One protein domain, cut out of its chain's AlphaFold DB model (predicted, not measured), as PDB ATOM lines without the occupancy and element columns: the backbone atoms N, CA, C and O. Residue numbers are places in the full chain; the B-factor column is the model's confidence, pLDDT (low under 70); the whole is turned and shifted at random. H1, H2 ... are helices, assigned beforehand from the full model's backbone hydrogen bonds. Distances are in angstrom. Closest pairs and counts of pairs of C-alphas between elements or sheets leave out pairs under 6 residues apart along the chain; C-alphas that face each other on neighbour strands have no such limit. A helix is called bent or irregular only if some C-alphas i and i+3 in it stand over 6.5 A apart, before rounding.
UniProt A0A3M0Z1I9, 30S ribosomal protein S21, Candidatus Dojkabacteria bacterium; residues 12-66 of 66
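What this domain is: This is residues 12 to 66 of the 66 residues of the protein "30S ribosomal protein S21" of Candidatus Dojkabacteria bacterium (UniProt A0A3M0Z1I9). The model is an open, flat hook: the long helix H3 makes one arm, the shorter helices H1 and H2, set end to end with a corner between them, make the other, and the turn of residues 36 to 39 joins the two arms. The space between the arms is empty, and no helix touches another. The printed part has 55 residues with three named helices, in the order H1, H2, H3, and no named strand; the class is all helix. It is only just extended, close to loose, with a radius of gyration of the C-alphas of 15.6 A, and it spans 44 by 37 by 12 A.

How they stand to each other: H3, residues 40 to 64, is apart from H2, residues 27 to 35, although a tight link of 4 residues joins them. H3 is also apart from H1, residues 12 to 25. H1 and H2 are close but not clearly touching; their closest C-alphas, those of Ala 22 and Phe 28, are 7.6 A apart. These two run the same way at a steep tilt of 50 degrees. In H1, H2 and H3 every O i to N i+4 pair is within hydrogen-bond range.

Where its parts are: H3 is 36.8 A long from C-alpha 40 at (18.253, -45.927, -14.358) to C-alpha 64 at (-17.830, -42.462, -7.842). H2 measures 12.5 A from Val 27 to Arg 35. H1 measures 20.1 A and begins with C-alpha 12 at (-1.365, -27.729, 14.442). No helix is bent.

The domain as a whole: The two C-alphas farthest apart, those of Tyr 37 and Lys 66, are 44.4 A apart. The printed part has no cut and no long link; Gly 26 alone makes the tight link from H1 to H2. Residues 12 to 32, 34 to 42 and 44 to 66 stand free. The mean pLDDT of the printed part is 90.3, and one residue, Lys 66, the chain's last, is under 70.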
ATOM      1  N   GLU A  12      -1.160 -26.489  15.191       93.12
ATOM      2  CA  GLU A  12      -1.365 -27.729  14.442       93.12
ATOM      3  C   GLU A  12      -1.736 -27.477  12.979       93.12
ATOM      4  O   GLU A  12      -1.268 -28.181  12.080       93.12
ATOM      5  N   LEU A  13      -2.571 -26.465  12.724       89.94
ATOM      6  CA  LEU A  13      -2.971 -26.098  11.373       89.94
ATOM      7  C   LEU A  13      -1.771 -25.544  10.600       89.94
ATOM      8  O   LEU A  13      -1.532 -25.966   9.467       89.94
ATOM      9  N   ALA A  14      -0.974 -24.685  11.240       90.81
ATOM     10  CA  ALA A  14       0.259 -24.155  10.668       90.81
ATOM     11  C   ALA A  14       1.235 -25.279  10.274       90.81
ATOM     12  O   ALA A  14       1.724 -25.319   9.142       90.81
ATOM     13  N   LEU A  15       1.448 -26.253  11.167       91.25
ATOM     14  CA  LEU A  15       2.309 -27.409  10.905       91.25
ATOM     15  C   LEU A  15       1.779 -28.292   9.768       91.25
ATOM     16  O   LEU A  15       2.556 -28.740   8.924       91.25
ATOM     17  N   ARG A  16       0.461 -28.521   9.691       92.06
ATOM     18  CA  ARG A  16      -0.149 -29.292   8.591       92.06
ATOM     19  C   ARG A  16       0.012 -28.595   7.243       92.06
ATOM     20  O   ARG A  16       0.300 -29.264   6.250       92.06
ATOM     21  N   LEU A  17      -0.159 -27.274   7.197       90.44
ATOM     22  CA  LEU A  17       0.051 -26.486   5.981       90.44
ATOM     23  C   LEU A  17       1.515 -26.539   5.545       90.44
ATOM     24  O   LEU A  17       1.792 -26.827   4.380       90.44
ATOM     25  N   PHE A  18       2.445 -26.375   6.488       91.12
ATOM     26  CA  PHE A  18       3.875 -26.511   6.223       91.12
ATOM     27  C   PHE A  18       4.225 -27.900   5.690       91.12
ATOM     28  O   PHE A  18       4.873 -28.028   4.652       91.12
ATOM     29  N   TRP A  19       3.718 -28.954   6.330       90.56
ATOM     30  CA  TRP A  19       3.911 -30.325   5.869       90.56
ATOM     31  C   TRP A  19       3.355 -30.552   4.457       90.56
ATOM     32  O   TRP A  19       3.962 -31.252   3.642       90.56
ATOM     33  N   ARG A  20       2.203 -29.957   4.133       90.25
ATOM     34  CA  ARG A  20       1.593 -30.076   2.805       90.25
ATOM     35  C   ARG A  20       2.447 -29.413   1.729       90.25
ATOM     36  O   ARG A  20       2.683 -30.037   0.695       90.25
ATOM     37  N   GLU A  21       2.933 -28.199   1.977       90.69
ATOM     38  CA  GLU A  21       3.827 -27.515   1.041       90.69
ATOM     39  C   GLU A  21       5.155 -28.284   0.890       90.69
ATOM     40  O   GLU A  21       5.605 -28.498  -0.235       90.69
ATOM     41  N   ALA A  22       5.719 -28.839   1.975       89.94
ATOM     42  CA  ALA A  22       6.968 -29.614   1.913       89.94
ATOM     43  C   ALA A  22       6.823 -30.862   1.028       89.94
ATOM     44  O   ALA A  22       7.722 -31.226   0.263       89.94
ATOM     45  N   ASN A  23       5.660 -31.514   1.107       89.88
ATOM     46  CA  ASN A  23       5.325 -32.651   0.255       89.88
ATOM     47  C   ASN A  23       5.057 -32.249  -1.198       89.88
ATOM     48  O   ASN A  23       5.388 -33.019  -2.102       89.88
ATOM     49  N   ARG A  24       4.468 -31.070  -1.430       88.12
ATOM     50  CA  ARG A  24       4.231 -30.527  -2.774       88.12
ATOM     51  C   ARG A  24       5.546 -30.217  -3.485       88.12
ATOM     52  O   ARG A  24       5.695 -30.598  -4.643       88.12
ATOM     53  N   GLU A  25       6.491 -29.584  -2.795       87.25
ATOM     54  CA  GLU A  25       7.838 -29.325  -3.318       87.25
ATOM     55  C   GLU A  25       8.691 -30.605  -3.414       87.25
ATOM     56  O   GLU A  25       9.718 -30.627  -4.085       87.25
ATOM     57  N   GLY A  26       8.264 -31.700  -2.775       87.94
ATOM     58  CA  GLY A  26       8.935 -32.996  -2.871       87.94
ATOM     59  C   GLY A  26      10.287 -33.044  -2.157       87.94
ATOM     60  O   GLY A  26      11.112 -33.898  -2.481       87.94
ATOM     61  N   VAL A  27      10.509 -32.170  -1.167       85.94
ATOM     62  CA  VAL A  27      11.798 -31.984  -0.471       85.94
ATOM     63  C   VAL A  27      12.356 -33.302   0.073       85.94
ATOM     64  O   VAL A  27      13.538 -33.610  -0.091       85.94
ATOM     65  N   PHE A  28      11.498 -34.121   0.686       85.38
ATOM     66  CA  PHE A  28      11.904 -35.407   1.255       85.38
ATOM     67  C   PHE A  28      12.293 -36.427   0.185       85.38
ATOM     68  O   PHE A  28      13.328 -37.075   0.315       85.38
ATOM     69  N   LYS A  29      11.519 -36.508  -0.905       84.75
ATOM     70  CA  LYS A  29      11.817 -37.409  -2.029       84.75
ATOM     71  C   LYS A  29      13.139 -37.049  -2.686       84.75
ATOM     72  O   LYS A  29      13.946 -37.923  -2.965       84.75
ATOM     73  N   PHE A  30      13.392 -35.758  -2.864       85.25
ATOM     74  CA  PHE A  30      14.650 -35.280  -3.416       85.25
ATOM     75  C   PHE A  30      15.859 -35.662  -2.549       85.25
ATOM     76  O   PHE A  30      16.887 -36.087  -3.079       85.25
ATOM     77  N   ARG A  31      15.749 -35.547  -1.216       86.00
ATOM     78  CA  ARG A  31      16.813 -36.013  -0.307       86.00
ATOM     79  C   ARG A  31      16.995 -37.527  -0.380       86.00
ATOM     80  O   ARG A  31      18.131 -37.986  -0.399       86.00
ATOM     81  N   GLU A  32      15.907 -38.288  -0.432       84.38
ATOM     82  CA  GLU A  32      15.940 -39.752  -0.506       84.38
ATOM     83  C   GLU A  32      16.584 -40.248  -1.811       84.38
ATOM     84  O   GLU A  32      17.492 -41.077  -1.772       84.38
ATOM     85  N   GLU A  33      16.218 -39.658  -2.954       83.12
ATOM     86  CA  GLU A  33      16.790 -39.966  -4.272       83.12
ATOM     87  C   GLU A  33      18.298 -39.690  -4.367       83.12
ATOM     88  O   GLU A  33      18.991 -40.313  -5.172       83.12
ATOM     89  N   ARG A  34      18.805 -38.736  -3.577       84.81
ATOM     90  CA  ARG A  34      20.231 -38.383  -3.519       84.81
ATOM     91  C   ARG A  34      21.008 -39.159  -2.461       84.81
ATOM     92  O   ARG A  34      22.235 -39.135  -2.494       84.81
ATOM     93  N   ARG A  35      20.322 -39.818  -1.522       88.81
ATOM     94  CA  ARG A  35      20.960 -40.524  -0.405       88.81
ATOM     95  C   ARG A  35      21.710 -41.772  -0.868       88.81
ATOM     96  O   ARG A  35      22.761 -42.077  -0.318       88.81
ATOM     97  N   TYR A  36      21.181 -42.468  -1.871       86.88
ATOM     98  CA  TYR A  36      21.767 -43.692  -2.413       86.88
ATOM     99  C   TYR A  36      21.744 -43.685  -3.938       86.88
ATOM    100  O   TYR A  36      20.872 -43.083  -4.565       86.88
ATOM    101  N   TYR A  37      22.693 -44.394  -4.550       87.94
ATOM    102  CA  TYR A  37      22.649 -44.631  -5.986       87.94
ATOM    103  C   TYR A  37      21.440 -45.503  -6.344       87.94
ATOM    104  O   TYR A  37      21.216 -46.556  -5.752       87.94
ATOM    105  N   VAL A  38      20.692 -45.082  -7.364       86.75
ATOM    106  CA  VAL A  38      19.558 -45.831  -7.911       86.75
ATOM    107  C   VAL A  38      19.783 -46.046  -9.410       86.75
ATOM    108  O   VAL A  38      19.907 -45.053 -10.143       86.75
ATOM    109  N   PRO A  39      19.792 -47.303  -9.899       91.94
ATOM    110  CA  PRO A  39      19.926 -47.604 -11.320       91.94
ATOM    111  C   PRO A  39      18.848 -46.927 -12.174       91.94
ATOM    112  O   PRO A  39      17.697 -46.763 -11.756       91.94
ATOM    113  N   LYS A  40      19.191 -46.577 -13.421       90.50
ATOM    114  CA  LYS A  40      18.253 -45.927 -14.358       90.50
ATOM    115  C   LYS A  40      16.983 -46.756 -14.593       90.50
ATOM    116  O   LYS A  40      15.901 -46.180 -14.678       90.50
ATOM    117  N   SER A  41      17.101 -48.085 -14.650       92.94
ATOM    118  CA  SER A  41      15.967 -49.005 -14.824       92.94
ATOM    119  C   SER A  41      14.924 -48.848 -13.716       92.94
ATOM    120  O   SER A  41      13.737 -48.677 -13.999       92.94
ATOM    121  N   VAL A  42      15.364 -48.802 -12.456       90.50
ATOM    122  CA  VAL A  42      14.493 -48.632 -11.284       90.50
ATOM    123  C   VAL A  42      13.723 -47.312 -11.367       90.50
ATOM    124  O   VAL A  42      12.508 -47.299 -11.169       90.50
ATOM    125  N   LYS A  43      14.381 -46.220 -11.781       88.62
ATOM    126  CA  LYS A  43      13.731 -44.907 -11.963       88.62
ATOM    127  C   LYS A  43      12.627 -44.938 -13.027       88.62
ATOM    128  O   LYS A  43      11.574 -44.325 -12.845       88.62
ATOM    129  N   VAL A  44      12.842 -45.645 -14.139       93.56
ATOM    130  CA  VAL A  44      11.838 -45.791 -15.213       93.56
ATOM    131  C   VAL A  44      10.637 -46.604 -14.725       93.56
ATOM    132  O   VAL A  44       9.489 -46.183 -14.910       93.56
ATOM    133  N   HIS A  45      10.886 -47.732 -14.056       94.25
ATOM    134  CA  HIS A  45       9.824 -48.559 -13.483       94.25
ATOM    135  C   HIS A  45       9.007 -47.799 -12.440       94.25
ATOM    136  O   HIS A  45       7.774 -47.861 -12.454       94.25
ATOM    137  N   GLU A  46       9.665 -47.026 -11.578       91.19
ATOM    138  CA  GLU A  46       8.996 -46.225 -10.565       91.19
ATOM    139  C   GLU A  46       8.094 -45.144 -11.173       91.19
ATOM    140  O   GLU A  46       6.924 -45.043 -10.789       91.19
ATOM    141  N   LYS A  47       8.577 -44.401 -12.177       92.06
ATOM    142  CA  LYS A  47       7.761 -43.404 -12.894       92.06
ATOM    143  C   LYS A  47       6.500 -44.031 -13.493       92.06
ATOM    144  O   LYS A  47       5.400 -43.514 -13.288       92.06
ATOM    145  N   LYS A  48       6.634 -45.180 -14.169       95.25
ATOM    146  CA  LYS A  48       5.493 -45.909 -14.754       95.25
ATOM    147  C   LYS A  48       4.516 -46.387 -13.676       95.25
ATOM    148  O   LYS A  48       3.305 -46.218 -13.822       95.25
ATOM    149  N   ARG A  49       5.032 -46.923 -12.566       95.56
ATOM    150  CA  ARG A  49       4.238 -47.371 -11.412       95.56
ATOM    151  C   ARG A  49       3.418 -46.228 -10.808       95.56
ATOM    152  O   ARG A  49       2.225 -46.399 -10.558       95.56
ATOM    153  N   VAL A  50       4.034 -45.064 -10.587       94.75
ATOM    154  CA  VAL A  50       3.357 -43.877 -10.032       94.75
ATOM    155  C   VAL A  50       2.289 -43.356 -10.995       94.75
ATOM    156  O   VAL A  50       1.170 -43.077 -10.560       94.75
ATOM    157  N   TYR A  51       2.597 -43.286 -12.293       95.69
ATOM    158  CA  TYR A  51       1.643 -42.866 -13.319       95.69
ATOM    159  C   TYR A  51       0.404 -43.768 -13.356       95.69
ATOM    160  O   TYR A  51      -0.722 -43.282 -13.222       95.69
ATOM    161  N   GLU A  52       0.593 -45.087 -13.446       97.44
ATOM    162  CA  GLU A  52      -0.519 -46.042 -13.475       97.44
ATOM    163  C   GLU A  52      -1.334 -46.013 -12.174       97.44
ATOM    164  O   GLU A  52      -2.567 -46.047 -12.210       97.44
ATOM    165  N   LYS A  53      -0.681 -45.850 -11.015       97.25
ATOM    166  CA  LYS A  53      -1.367 -45.660  -9.727       97.25
ATOM    167  C   LYS A  53      -2.258 -44.414  -9.738       97.25
ATOM    168  O   LYS A  53      -3.424 -44.494  -9.343       97.25
ATOM    169  N   MET A  54      -1.740 -43.273 -10.196       96.38
ATOM    170  CA  MET A  54      -2.509 -42.024 -10.262       96.38
ATOM    171  C   MET A  54      -3.658 -42.116 -11.265       96.38
ATOM    172  O   MET A  54      -4.783 -41.726 -10.950       96.38
ATOM    173  N   LYS A  55      -3.414 -42.705 -12.437       97.56
ATOM    174  CA  LYS A  55      -4.431 -42.962 -13.463       97.56
ATOM    175  C   LYS A  55      -5.578 -43.822 -12.924       97.56
ATOM    176  O   LYS A  55      -6.741 -43.465 -13.108       97.56
ATOM    177  N   ARG A  56      -5.271 -44.912 -12.207       96.25
ATOM    178  CA  ARG A  56      -6.279 -45.767 -11.548       96.25
ATOM    179  C   ARG A  56      -7.100 -44.992 -10.518       96.25
ATOM    180  O   ARG A  56      -8.324 -45.079 -10.547       96.25
ATOM    181  N   ARG A  57      -6.452 -44.195  -9.658       94.88
ATOM    182  CA  ARG A  57      -7.138 -43.363  -8.651       94.88
ATOM    183  C   ARG A  57      -8.085 -42.344  -9.287       94.88
ATOM    184  O   ARG A  57      -9.230 -42.254  -8.862       94.88
ATOM    185  N   ARG A  58      -7.642 -41.641 -10.336       94.19
ATOM    186  CA  ARG A  58      -8.481 -40.683 -11.080       94.19
ATOM    187  C   ARG A  58      -9.695 -41.363 -11.710       94.19
ATOM    188  O   ARG A  58     -10.807 -40.873 -11.561       94.19
ATOM    189  N   ARG A  59      -9.503 -42.523 -12.352       95.12
ATOM    190  CA  ARG A  59     -10.608 -43.312 -12.928       95.12
ATOM    191  C   ARG A  59     -11.605 -43.772 -11.866       95.12
ATOM    192  O   ARG A  59     -12.803 -43.689 -12.095       95.12
ATOM    193  N   ALA A  60     -11.128 -44.250 -10.718       96.25
ATOM    194  CA  ALA A  60     -11.996 -44.668  -9.620       96.25
ATOM    195  C   ALA A  60     -12.802 -43.494  -9.040       96.25
ATOM    196  O   ALA A  60     -13.994 -43.645  -8.805       96.25
ATOM    197  N   ALA A  61     -12.178 -42.324  -8.866       94.75
ATOM    198  CA  ALA A  61     -12.872 -41.114  -8.424       94.75
ATOM    199  C   ALA A  61     -13.937 -40.660  -9.435       94.75
ATOM    200  O   ALA A  61     -15.071 -40.406  -9.052       94.75
ATOM    201  N   ALA A  62     -13.612 -40.658 -10.732       94.12
ATOM    202  CA  ALA A  62     -14.567 -40.317 -11.788       94.12
ATOM    203  C   ALA A  62     -15.780 -41.264 -11.829       94.12
ATOM    204  O   ALA A  62     -16.879 -40.823 -12.134       94.12
ATOM    205  N   ARG A  63     -15.595 -42.550 -11.494       92.12
ATOM    206  CA  ARG A  63     -16.700 -43.517 -11.378       92.12
ATOM    207  C   ARG A  63     -17.587 -43.292 -10.156       92.12
ATOM    208  O   ARG A  63     -18.740 -43.669 -10.212       92.12
ATOM    209  N   ARG A  64     -17.048 -42.758  -9.056       87.81
ATOM    210  CA  ARG A  64     -17.830 -42.462  -7.842       87.81
ATOM    211  C   ARG A  64     -18.671 -41.196  -7.979       87.81
ATOM    212  O   ARG A  64     -19.672 -41.071  -7.297       87.81
ATOM    213  N   ASN A  65     -18.231 -40.269  -8.825       75.38
ATOM    214  CA  ASN A  65     -18.909 -38.997  -9.072       75.38
ATOM    215  C   ASN A  65     -19.930 -39.073 -10.224       75.38
ATOM    216  O   ASN A  65     -20.428 -38.032 -10.644       75.38
ATOM    217  N   LYS A  66     -20.176 -40.265 -10.777       67.06
ATOM    218  CA  LYS A  66     -21.150 -40.532 -11.838       67.06
ATOM    219  C   LYS A  66     -22.262 -41.392 -11.261       67.06
ATOM    220  O   LYS A  66     -23.418 -41.156 -11.657       67.06
TER     221      LYS A  66